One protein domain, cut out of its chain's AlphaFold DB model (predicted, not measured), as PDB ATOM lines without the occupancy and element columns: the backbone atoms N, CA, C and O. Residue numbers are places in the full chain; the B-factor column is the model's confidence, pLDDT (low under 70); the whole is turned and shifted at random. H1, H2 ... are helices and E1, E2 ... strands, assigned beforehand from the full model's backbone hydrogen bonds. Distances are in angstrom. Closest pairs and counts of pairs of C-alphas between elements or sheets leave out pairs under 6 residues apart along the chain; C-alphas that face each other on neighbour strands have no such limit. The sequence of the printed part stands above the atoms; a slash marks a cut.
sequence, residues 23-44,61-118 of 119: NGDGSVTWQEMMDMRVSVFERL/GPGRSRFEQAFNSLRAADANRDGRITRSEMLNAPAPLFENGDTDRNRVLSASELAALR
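AT A GLANCE: This is residues 23 to 44 and 61 to 118 of the 119 residues of an uncharacterized protein of Brevundimonas sp. AAP58 (UniProt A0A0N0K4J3). A long helix, H1, runs between two small groups of parts: at its beginning a two-stranded ladder of E1 and E3 with the short helices H4 and H5 packed on it, and toward its other end H2, the short strand E2 and H3, of which H3 packs on H1. The link of residues 93 to 95 runs from H3 to H4 between the two groups, and residues 61 to 66, mostly in H2, stick out at one end. The printed part has 80 residues, with five named helices and three named strands in the order E1 H1 H2 E2 H3 H4 E3 H5; the class is mostly helix, and the sheet, order E1 - E3, is antiparallel. The outline is elongated, 42 by 27 by 22 A, and only just loose, close to compact, with a radius of gyration of the C-alphas of 14.2 A.

HOW THE PARTS SIT: E1, residues 27 to 29, and E3, residues 108 to 110, are antiparallel neighbours at 175 degrees; N 28 and O 109 are within hydrogen-bond range at 2.9 A, as are N 109 and O 28 at 2.9 A. H4, residues 96 to 101, has its closest C-alpha pair with E3 at Phe 98 and Leu 109, 6.5 A. H4 and H5, residues 111 to 117, touch about perpendicular at 76 degrees, closest at the C-alphas of Gly 101 and Glu 113, 5.5 A. H1, residues 30 to 44, touches H3, residues 87 to 92, closest at the C-alphas of Met 34 and Leu 91, 7.0 A. These two run opposite ways at a tilt of 37 degrees, only just steep. H2, residues 62 to 74, is close to but not clearly touching H1, closest at the C-alphas of Leu 44 and Phe 67, 7.2 A. E2, residues 84 to 86, pairs with no named strand; its closest C-alpha pair with H2 is Ile 85 and Leu 74, 7.5 A. H2 and H4 are apart. In H1, H2, H3, H4 and H5 every O i to N i+4 pair is within hydrogen-bond range.

IN THESE COORDINATES: E1 begins at C-alpha 27 (36.013, 26.753, -28.268). H1 is 20.6 A long and ends at C-alpha 44 (54.096, 7.930, -27.361). H2 is 18.6 A long, H5 10.1 A, H3 8.6 A and H4 8.1 A; E1, E2 and E3 are 6.2, 6.3 and 5.9 A. H5 ends at C-alpha 117 (25.509, 19.010, -22.763).

THE WHOLE: The C-alphas farthest apart are those of Gly 61 and Asp 104, 44.9 A. Residues 45 to 60 are not printed, and C-alphas 44 and 61 are 15.5 A apart across this cut, in the link from H1 to H2. Of the links that are printed whole, none is long. The mean pLDDT of the printed part is 75.1; 27 residues are under 70, namely 23 to 26, 94 to 108, 110 to 112 and 114 to 118.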
ATOM      1  N   ASN A  23      44.292  27.351 -27.909       65.38
ATOM      2  CA  ASN A  23      44.487  28.679 -28.485       65.38
ATOM      3  C   ASN A  23      43.830  29.812 -27.658       65.38
ATOM      4  O   ASN A  23      44.185  30.982 -27.838       65.38
ATOM      5  N   GLY A  24      42.954  29.473 -26.708       64.94
ATOM      6  CA  GLY A  24      42.269  30.403 -25.817       64.94
ATOM      7  C   GLY A  24      41.103  31.152 -26.466       64.94
ATOM      8  O   GLY A  24      40.782  32.256 -26.009       64.94
ATOM      9  N   ASP A  25      40.511  30.617 -27.535       68.31
ATOM     10  CA  ASP A  25      39.415  31.246 -28.278       68.31
ATOM     11  C   ASP A  25      38.019  30.974 -27.683       68.31
ATOM     12  O   ASP A  25      37.030  31.586 -28.100       68.31
ATOM     13  N   GLY A  26      37.938  30.133 -26.646       66.69
ATOM     14  CA  GLY A  26      36.702  29.766 -25.957       66.69
ATOM     15  C   GLY A  26      35.939  28.610 -26.609       66.69
ATOM     16  O   GLY A  26      34.807  28.330 -26.195       66.69
ATOM     17  N   SER A  27      36.530  27.947 -27.602       70.12
ATOM     18  CA  SER A  27      36.013  26.753 -28.268       70.12
ATOM     19  C   SER A  27      37.125  25.715 -28.422       70.12
ATOM     20  O   SER A  27      38.303  26.031 -28.395       70.12
ATOM     21  N   VAL A  28      36.764  24.442 -28.564       73.50
ATOM     22  CA  VAL A  28      37.731  23.388 -28.903       73.50
ATOM     23  C   VAL A  28      37.439  22.946 -30.319       73.50
ATOM     24  O   VAL A  28      36.436  22.277 -30.578       73.50
ATOM     25  N   THR A  29      38.296  23.328 -31.259       75.25
ATOM     26  CA  THR A  29      38.129  22.929 -32.657       75.25
ATOM     27  C   THR A  29      38.644  21.511 -32.903       75.25
ATOM     28  O   THR A  29      39.532  21.004 -32.210       75.25
ATOM     29  N   TRP A  30      38.132  20.852 -33.948       72.75
ATOM     30  CA  TRP A  30      38.702  19.588 -34.419       72.75
ATOM     31  C   TRP A  30      40.202  19.697 -34.699       72.75
ATOM     32  O   TRP A  30      40.950  18.762 -34.430       72.75
ATOM     33  N   GLN A  31      40.642  20.841 -35.227       73.56
ATOM     34  CA  GLN A  31      42.039  21.080 -35.550       73.56
ATOM     35  C   GLN A  31      42.913  21.113 -34.296       73.56
ATOM     36  O   GLN A  31      43.901  20.392 -34.249       73.56
ATOM     37  N   GLU A  32      42.504  21.827 -33.249       75.75
ATOM     38  CA  GLU A  32      43.232  21.831 -31.975       75.75
ATOM     39  C   GLU A  32      43.233  20.467 -31.300       75.75
ATOM     40  O   GLU A  32      44.256  20.027 -30.778       75.75
ATOM     41  N   MET A  33      42.111  19.745 -31.359       73.19
ATOM     42  CA  MET A  33      42.085  18.366 -30.891       73.19
ATOM     43  C   MET A  33      43.057  17.497 -31.700       73.19
ATOM     44  O   MET A  33      43.712  16.634 -31.118       73.19
ATOM     45  N   MET A  34      43.178  17.703 -33.016       75.19
ATOM     46  CA  MET A  34      44.150  16.976 -33.833       75.19
ATOM     47  C   MET A  34      45.581  17.362 -33.481       75.19
ATOM     48  O   MET A  34      46.395  16.462 -33.320       75.19
ATOM     49  N   ASP A  35      45.888  18.641 -33.287       78.62
ATOM     50  CA  ASP A  35      47.219  19.094 -32.875       78.62
ATOM     51  C   ASP A  35      47.599  18.528 -31.498       78.62
ATOM     52  O   ASP A  35      48.702  18.006 -31.306       78.62
ATOM     53  N   MET A  36      46.653  18.513 -30.555       74.81
ATOM     54  CA  MET A  36      46.815  17.868 -29.249       74.81
ATOM     55  C   MET A  36      47.038  16.361 -29.385       74.81
ATOM     56  O   MET A  36      47.947  15.807 -28.763       74.81
ATOM     57  N   ARG A  37      46.246  15.681 -30.222       77.69
ATOM     58  CA  ARG A  37      46.397  14.245 -30.487       77.69
ATOM     59  C   ARG A  37      47.740  13.939 -31.139       77.69
ATOM     60  O   ARG A  37      48.394  13.002 -30.703       77.69
ATOM     61  N   VAL A  38      48.180  14.722 -32.124       80.38
ATOM     62  CA  VAL A  38      49.492  14.581 -32.775       80.38
ATOM     63  C   VAL A  38      50.613  14.772 -31.758       80.38
ATOM     64  O   VAL A  38      51.508  13.941 -31.692       80.38
ATOM     65  N   SER A  39      50.525  15.779 -30.890       82.25
ATOM     66  CA  SER A  39      51.513  15.995 -29.826       82.25
ATOM     67  C   SER A  39      51.583  14.822 -28.837       82.25
ATOM     68  O   SER A  39      52.665  14.369 -28.456       82.25
ATOM     69  N   VAL A  40      50.433  14.270 -28.435       80.00
ATOM     70  CA  VAL A  40      50.374  13.066 -27.586       80.00
ATOM     71  C   VAL A  40      50.923  11.847 -28.324       80.00
ATOM     72  O   VAL A  40      51.673  11.065 -27.745       80.00
ATOM     73  N   PHE A  41      50.577  11.702 -29.596       84.81
ATOM     74  CA  PHE A  41      51.039  10.631 -30.458       84.81
ATOM     75  C   PHE A  41      52.558  10.638 -30.588       84.81
ATOM     76  O   PHE A  41      53.186   9.632 -30.304       84.81
ATOM     77  N   GLU A  42      53.162  11.778 -30.919       85.56
ATOM     78  CA  GLU A  42      54.616  11.932 -31.043       85.56
ATOM     79  C   GLU A  42      55.349  11.697 -29.715       85.56
ATOM     80  O   GLU A  42      56.499  11.268 -29.696       85.56
ATOM     81  N   ARG A  43      54.687  11.936 -28.577       84.12
ATOM     82  CA  ARG A  43      55.230  11.594 -27.253       84.12
ATOM     83  C   ARG A  43      55.204  10.096 -26.956       84.12
ATOM     84  O   ARG A  43      55.991   9.639 -26.123       84.12
ATOM     85  N   LEU A  44      54.272   9.364 -27.559       84.00
ATOM     86  CA  LEU A  44      54.096   7.930 -27.361       84.00
ATOM     87  C   LEU A  44      54.845   7.110 -28.410       84.00
ATOM     88  O   LEU A  44      55.374   6.070 -28.048       84.00
ATOM     89  N   GLY A  61      59.819   0.096 -15.339       81.19
ATOM     90  CA  GLY A  61      59.722   1.334 -14.558       81.19
ATOM     91  C   GLY A  61      58.373   2.063 -14.664       81.19
ATOM     92  O   GLY A  61      57.475   1.628 -15.386       81.19
ATOM     93  N   PRO A  62      58.218   3.204 -13.962       78.12
ATOM     94  CA  PRO A  62      56.955   3.953 -13.889       78.12
ATOM     95  C   PRO A  62      56.496   4.513 -15.246       78.12
ATOM     96  O   PRO A  62      55.324   4.849 -15.419       78.12
ATOM     97  N   GLY A  63      57.403   4.584 -16.227       78.94
ATOM     98  CA  GLY A  63      57.073   4.953 -17.600       78.94
ATOM     99  C   GLY A  63      56.124   3.964 -18.280       78.94
ATOM    100  O   GLY A  63      55.319   4.393 -19.098       78.94
ATOM    101  N   ARG A  64      56.158   2.673 -17.915       83.75
ATOM    102  CA  ARG A  64      55.289   1.652 -18.520       83.75
ATOM    103  C   ARG A  64      53.843   1.835 -18.092       83.75
ATOM    104  O   ARG A  64      52.954   1.834 -18.925       83.75
ATOM    105  N   SER A  65      53.613   2.077 -16.805       84.75
ATOM    106  CA  SER A  65      52.269   2.330 -16.277       84.75
ATOM    107  C   SER A  65      51.651   3.602 -16.855       84.75
ATOM    108  O   SER A  65      50.449   3.635 -17.092       84.75
ATOM    109  N   ARG A  66      52.459   4.648 -17.090       83.25
ATOM    110  CA  ARG A  66      51.994   5.868 -17.772       83.25
ATOM    111  C   ARG A  66      51.704   5.620 -19.247       83.25
ATOM    112  O   ARG A  66      50.679   6.089 -19.727       83.25
ATOM    113  N   PHE A  67      52.577   4.880 -19.934       86.00
ATOM    114  CA  PHE A  67      52.351   4.491 -21.321       86.00
ATOM    115  C   PHE A  67      51.069   3.675 -21.447       86.00
ATOM    116  O   PHE A  67      50.213   4.047 -22.228       86.00
ATOM    117  N   GLU A  68      50.878   2.634 -20.636       84.62
ATOM    118  CA  GLU A  68      49.666   1.816 -20.700       84.62
ATOM    119  C   GLU A  68      48.400   2.598 -20.352       84.62
ATOM    120  O   GLU A  68      47.368   2.362 -20.964       84.62
ATOM    121  N   GLN A  69      48.454   3.556 -19.422       84.56
ATOM    122  CA  GLN A  69      47.316   4.447 -19.174       84.56
ATOM    123  C   GLN A  69      46.991   5.303 -20.402       84.56
ATOM    124  O   GLN A  69      45.840   5.341 -20.824       84.56
ATOM    125  N   ALA A  70      47.993   5.948 -21.004       82.56
ATOM    126  CA  ALA A  70      47.799   6.757 -22.205       82.56
ATOM    127  C   ALA A  70      47.342   5.906 -23.402       82.56
ATOM    128  O   ALA A  70      46.406   6.274 -24.105       82.56
ATOM    129  N   PHE A  71      47.952   4.736 -23.586       83.44
ATOM    130  CA  PHE A  71      47.614   3.773 -24.623       83.44
ATOM    131  C   PHE A  71      46.191   3.244 -24.445       83.44
ATOM    132  O   PHE A  71      45.439   3.200 -25.409       83.44
ATOM    133  N   ASN A  72      45.772   2.923 -23.218       83.25
ATOM    134  CA  ASN A  72      44.398   2.513 -22.930       83.25
ATOM    135  C   ASN A  72      43.385   3.634 -23.199       83.25
ATOM    136  O   ASN A  72      42.312   3.349 -23.724       83.25
ATOM    137  N   SER A  73      43.723   4.892 -22.900       78.06
ATOM    138  CA  SER A  73      42.880   6.044 -23.254       78.06
ATOM    139  C   SER A  73      42.764   6.228 -24.768       78.06
ATOM    140  O   SER A  73      41.685   6.524 -25.276       78.06
ATOM    141  N   LEU A  74      43.859   6.015 -25.502       78.19
ATOM    142  CA  LEU A  74      43.867   6.079 -26.961       78.19
ATOM    143  C   LEU A  74      43.309   4.813 -27.612       78.19
ATOM    144  O   LEU A  74      42.956   4.850 -28.778       78.19
ATOM    145  N   ARG A  75      43.142   3.709 -26.886       79.88
ATOM    146  CA  ARG A  75      42.569   2.466 -27.421       79.88
ATOM    147  C   ARG A  75      41.135   2.634 -27.926       79.88
ATOM    148  O   ARG A  75      40.658   1.811 -28.692       79.88
ATOM    149  N   ALA A  76      40.442   3.697 -27.512       74.75
ATOM    150  CA  ALA A  76      39.166   4.097 -28.102       74.75
ATOM    151  C   ALA A  76      39.300   4.565 -29.569       74.75
ATOM    152  O   ALA A  76      38.320   4.535 -30.308       74.75
ATOM    153  N   ALA A  77      40.500   4.981 -29.982       79.56
ATOM    154  CA  ALA A  77      40.863   5.319 -31.354       79.56
ATOM    155  C   ALA A  77      41.255   4.107 -32.208       79.56
ATOM    156  O   ALA A  77      41.185   4.213 -33.426       79.56
ATOM    157  N   ASP A  78      41.648   2.987 -31.591       84.31
ATOM    158  CA  ASP A  78      41.994   1.726 -32.264       84.31
ATOM    159  C   ASP A  78      40.725   1.091 -32.867       84.31
ATOM    160  O   ASP A  78      40.011   0.299 -32.237       84.31
ATOM    161  N   ALA A  79      40.386   1.530 -34.081       80.81
ATOM    162  CA  ALA A  79      39.152   1.171 -34.764       80.81
ATOM    163  C   ALA A  79      39.195  -0.276 -35.267       80.81
ATOM    164  O   ALA A  79      38.170  -0.967 -35.252       80.81
ATOM    165  N   ASN A  80      40.370  -0.736 -35.707       83.94
ATOM    166  CA  ASN A  80      40.563  -2.089 -36.220       83.94
ATOM    167  C   ASN A  80      40.894  -3.116 -35.111       83.94
ATOM    168  O   ASN A  80      40.793  -4.322 -35.355       83.94
ATOM    169  N   ARG A  81      41.191  -2.650 -33.889       82.75
ATOM    170  CA  ARG A  81      41.545  -3.447 -32.704       82.75
ATOM    171  C   ARG A  81      42.774  -4.323 -32.911       82.75
ATOM    172  O   ARG A  81      42.847  -5.423 -32.354       82.75
ATOM    173  N   ASP A  82      43.724  -3.856 -33.710       86.19
ATOM    174  CA  ASP A  82      44.969  -4.572 -33.976       86.19
ATOM    175  C   ASP A  82      46.040  -4.328 -32.894       86.19
ATOM    176  O   ASP A  82      47.092  -4.976 -32.900       86.19
ATOM    177  N   GLY A  83      45.755  -3.454 -31.918       84.25
ATOM    178  CA  GLY A  83      46.681  -3.106 -30.845       84.25
ATOM    179  C   GLY A  83      47.759  -2.110 -31.270       84.25
ATOM    180  O   GLY A  83      48.773  -1.974 -30.575       84.25
ATOM    181  N   ARG A  84      47.551  -1.422 -32.391       89.25
ATOM    182  CA  ARG A  84      48.353  -0.317 -32.902       89.25
ATOM    183  C   ARG A  84      47.408   0.846 -33.131       89.25
ATOM    184  O   ARG A  84      46.269   0.686 -33.533       89.25
ATOM    185  N   ILE A  85      47.885   2.044 -32.845       87.94
ATOM    186  CA  ILE A  85      47.112   3.253 -33.093       87.94
ATOM    187  C   ILE A  85      47.866   3.994 -34.167       87.94
ATOM    188  O   ILE A  85      48.979   4.466 -33.940       87.94
ATOM    189  N   THR A  86      47.294   4.041 -35.361       88.81
ATOM    190  CA  THR A  86      47.873   4.792 -36.474       88.81
ATOM    191  C   THR A  86      47.417   6.248 -36.438       88.81
ATOM    192  O   THR A  86      46.368   6.576 -35.881       88.81
ATOM    193  N   ARG A  87      48.162   7.152 -37.091       82.50
ATOM    194  CA  ARG A  87      47.703   8.544 -37.276       82.50
ATOM    195  C   ARG A  87      46.312   8.589 -37.905       82.50
ATOM    196  O   ARG A  87      45.467   9.351 -37.457       82.50
ATOM    197  N   SER A  88      46.056   7.749 -38.904       83.44
ATOM    198  CA  SER A  88      44.757   7.673 -39.574       83.44
ATOM    199  C   SER A  88      43.637   7.232 -38.640       83.44
ATOM    200  O   SER A  88      42.554   7.802 -38.696       83.44
ATOM    201  N   GLU A  89      43.873   6.260 -37.768       84.75
ATOM    202  CA  GLU A  89      42.882   5.843 -36.774       84.75
ATOM    203  C   GLU A  89      42.657   6.906 -35.719       84.75
ATOM    204  O   GLU A  89      41.523   7.209 -35.385       84.75
ATOM    205  N   MET A  90      43.716   7.574 -35.278       77.31
ATOM    206  CA  MET A  90      43.607   8.689 -34.351       77.31
ATOM    207  C   MET A  90      42.863   9.893 -34.962       77.31
ATOM    208  O   MET A  90      42.155  10.597 -34.244       77.31
ATOM    209  N   LEU A  91      42.972  10.103 -36.280       73.31
ATOM    210  CA  LEU A  91      42.180  11.075 -37.048       73.31
ATOM    211  C   LEU A  91      40.732  10.612 -37.272       73.31
ATOM    212  O   LEU A  91      39.853  11.444 -37.431       73.31
ATOM    213  N   ASN A  92      40.462   9.308 -37.315       73.88
ATOM    214  CA  ASN A  92      39.110   8.761 -37.494       73.88
ATOM    215  C   ASN A  92      38.465   8.320 -36.175       73.88
ATOM    216  O   ASN A  92      37.357   7.783 -36.181       73.88
ATOM    217  N   ALA A  93      39.152   8.523 -35.052       70.06
ATOM    218  CA  ALA A  93      38.712   8.023 -33.768       70.06
ATOM    219  C   ALA A  93      37.386   8.681 -33.387       70.06
ATOM    220  O   ALA A  93      37.304   9.919 -33.440       70.06
ATOM    221  N   PRO A  94      36.387   7.887 -32.961       63.41
ATOM    222  CA  PRO A  94      35.126   8.426 -32.493       63.41
ATOM    223  C   PRO A  94      35.423   9.408 -31.366       63.41
ATOM    224  O   PRO A  94      36.139   9.103 -30.409       63.41
ATOM    225  N   ALA A  95      34.922  10.625 -31.522       64.81
ATOM    226  CA  ALA A  95      35.021  11.662 -30.518       64.81
ATOM    227  C   ALA A  95      33.638  11.762 -29.872       64.81
ATOM    228  O   ALA A  95      32.881  12.659 -30.230       64.81
ATOM    229  N   PRO A  96      33.279  10.866 -28.929       62.44
ATOM    230  CA  PRO A  96      31.948  10.858 -28.329       62.44
ATOM    231  C   PRO A  96      31.618  12.184 -27.631       62.44
ATOM    232  O   PRO A  96      30.450  12.533 -27.518       62.44
ATOM    233  N   LEU A  97      32.637  12.941 -27.206       60.66
ATOM    234  CA  LEU A  97      32.486  14.312 -26.710       60.66
ATOM    235  C   LEU A  97      31.982  15.276 -27.795       60.66
ATOM    236  O   LEU A  97      31.110  16.085 -27.509       60.66
ATOM    237  N   PHE A  98      32.485  15.165 -29.028       64.50
ATOM    238  CA  PHE A  98      31.950  15.905 -30.171       64.50
ATOM    239  C   PHE A  98      30.592  15.333 -30.573       64.50
ATOM    240  O   PHE A  98      29.629  16.070 -30.597       64.50
ATOM    241  N   GLU A  99      30.434  14.024 -30.767       65.69
ATOM    242  CA  GLU A  99      29.138  13.464 -31.196       65.69
ATOM    243  C   GLU A  99      27.965  13.777 -30.251       65.69
ATOM    244  O   GLU A  99      26.832  13.878 -30.717       65.69
ATOM    245  N   ASN A 100      28.212  13.935 -28.944       64.12
ATOM    246  CA  ASN A 100      27.173  14.323 -27.983       64.12
ATOM    247  C   ASN A 100      27.099  15.837 -27.721       64.12
ATOM    248  O   ASN A 100      26.078  16.295 -27.216       64.12
ATOM    249  N   GLY A 101      28.159  16.597 -28.004       62.94
ATOM    250  CA  GLY A 101      28.226  18.030 -27.712       62.94
ATOM    251  C   GLY A 101      28.069  18.933 -28.921       62.94
ATOM    252  O   GLY A 101      27.311  19.893 -28.848       62.94
ATOM    253  N   ASP A 102      28.724  18.581 -30.022       67.19
ATOM    254  CA  ASP A 102      28.648  19.221 -31.335       67.19
ATOM    255  C   ASP A 102      27.257  18.966 -31.937       67.19
ATOM    256  O   ASP A 102      27.001  18.017 -32.692       67.19
ATOM    257  N   THR A 103      26.309  19.783 -31.485       65.81
ATOM    258  CA  THR A 103      24.882  19.622 -31.769       65.81
ATOM    259  C   THR A 103      24.569  20.102 -33.181       65.81
ATOM    260  O   THR A 103      23.637  19.600 -33.817       65.81
ATOM    261  N   ASP A 104      25.352  21.054 -33.690       69.06
ATOM    262  CA  ASP A 104      25.225  21.588 -35.044       69.06
ATOM    263  C   ASP A 104      26.116  20.856 -36.074       69.06
ATOM    264  O   ASP A 104      25.958  21.068 -37.282       69.06
ATOM    265  N   ARG A 105      26.951  19.908 -35.617       68.12
ATOM    266  CA  ARG A 105      27.864  19.071 -36.415       68.12
ATOM    267  C   ARG A 105      28.898  19.896 -37.177       68.12
ATOM    268  O   ARG A 105      29.313  19.508 -38.278       68.12
ATOM    269  N   ASN A 106      29.299  21.030 -36.616       69.88
ATOM    270  CA  ASN A 106      30.283  21.932 -37.201       69.88
ATOM    271  C   ASN A 106      31.739  21.491 -36.927       69.88
ATOM    272  O   ASN A 106      32.670  22.103 -37.456       69.88
ATOM    273  N   ARG A 107      31.946  20.400 -36.174       65.62
ATOM    274  CA  ARG A 107      33.247  19.869 -35.735       65.62
ATOM    275  C   ARG A 107      34.031  20.841 -34.850       65.62
ATOM    276  O   ARG A 107      35.266  20.838 -34.850       65.62
ATOM    277  N   VAL A 108      33.322  21.642 -34.067       69.75
ATOM    278  CA  VAL A 108      33.830  22.555 -33.041       69.75
ATOM    279  C   VAL A 108      32.964  22.372 -31.795       69.75
ATOM    280  O   VAL A 108      31.752  22.315 -31.884       69.75
ATOM    281  N   LEU A 109      33.581  22.238 -30.622       71.44
ATOM    282  CA  LEU A 109      32.861  22.262 -29.350       71.44
ATOM    283  C   LEU A 109      32.939  23.672 -28.784       71.44
ATOM    284  O   LEU A 109      33.936  24.055 -28.171       71.44
ATOM    285  N   SER A 110      31.882  24.441 -29.001       69.19
ATOM    286  CA  SER A 110      31.787  25.810 -28.499       69.19
ATOM    287  C   SER A 110      31.373  25.829 -27.023       69.19
ATOM    288  O   SER A 110      30.712  24.909 -26.528       69.19
ATOM    289  N   ALA A 111      31.651  26.925 -26.308       66.81
ATOM    290  CA  ALA A 111      31.186  27.094 -24.925       66.81
ATOM    291  C   ALA A 111      29.671  26.905 -24.743       66.81
ATOM    292  O   ALA A 111      29.213  26.362 -23.736       66.81
ATOM    293  N   SER A 112      28.890  27.315 -25.740       66.38
ATOM    294  CA  SER A 112      27.435  27.148 -25.758       66.38
ATOM    295  C   SER A 112      26.998  25.685 -25.887       66.38
ATOM    296  O   SER A 112      25.979  25.298 -25.320       66.38
ATOM    297  N   GLU A 113      27.772  24.867 -26.590       70.12
ATOM    298  CA  GLU A 113      27.474  23.458 -26.859       70.12
ATOM    299  C   GLU A 113      27.843  22.566 -25.676       70.12
ATOM    300  O   GLU A 113      27.066  21.707 -25.258       70.12
ATOM    301  N   LEU A 114      28.970  22.858 -25.026       64.88
ATOM    302  CA  LEU A 114      29.321  22.228 -23.752       64.88
ATOM    303  C   LEU A 114      28.349  22.608 -22.628       64.88
ATOM    304  O   LEU A 114      28.042  21.777 -21.772       64.88
ATOM    305  N   ALA A 115      27.805  23.828 -22.647       64.69
ATOM    306  CA  ALA A 115      26.730  24.214 -21.738       64.69
ATOM    307  C   ALA A 115      25.417  23.462 -22.033       64.69
ATOM    308  O   ALA A 115      24.695  23.110 -21.098       64.69
ATOM    309  N   ALA A 116      25.115  23.180 -23.306       65.81
ATOM    310  CA  ALA A 116      23.935  22.414 -23.712       65.81
ATOM    311  C   ALA A 116      24.013  20.935 -23.289       65.81
ATOM    312  O   ALA A 116      22.994  20.352 -22.922       65.81
ATOM    313  N   LEU A 117      25.221  20.363 -23.256       60.75
ATOM    314  CA  LEU A 117      25.509  19.010 -22.763       60.75
ATOM    315  C   LEU A 117      25.210  18.806 -21.267       60.75
ATOM    316  O   LEU A 117      24.977  17.678 -20.840       60.75
ATOM    317  N   ARG A 118      25.233  19.872 -20.453       57.91
ATOM    318  CA  ARG A 118      25.062  19.806 -18.987       57.91
ATOM    319  C   ARG A 118      23.594  19.912 -18.529       57.91
ATOM    320  O   ARG A 118      23.337  20.105 -17.340       57.91
TER     321      ARG A 118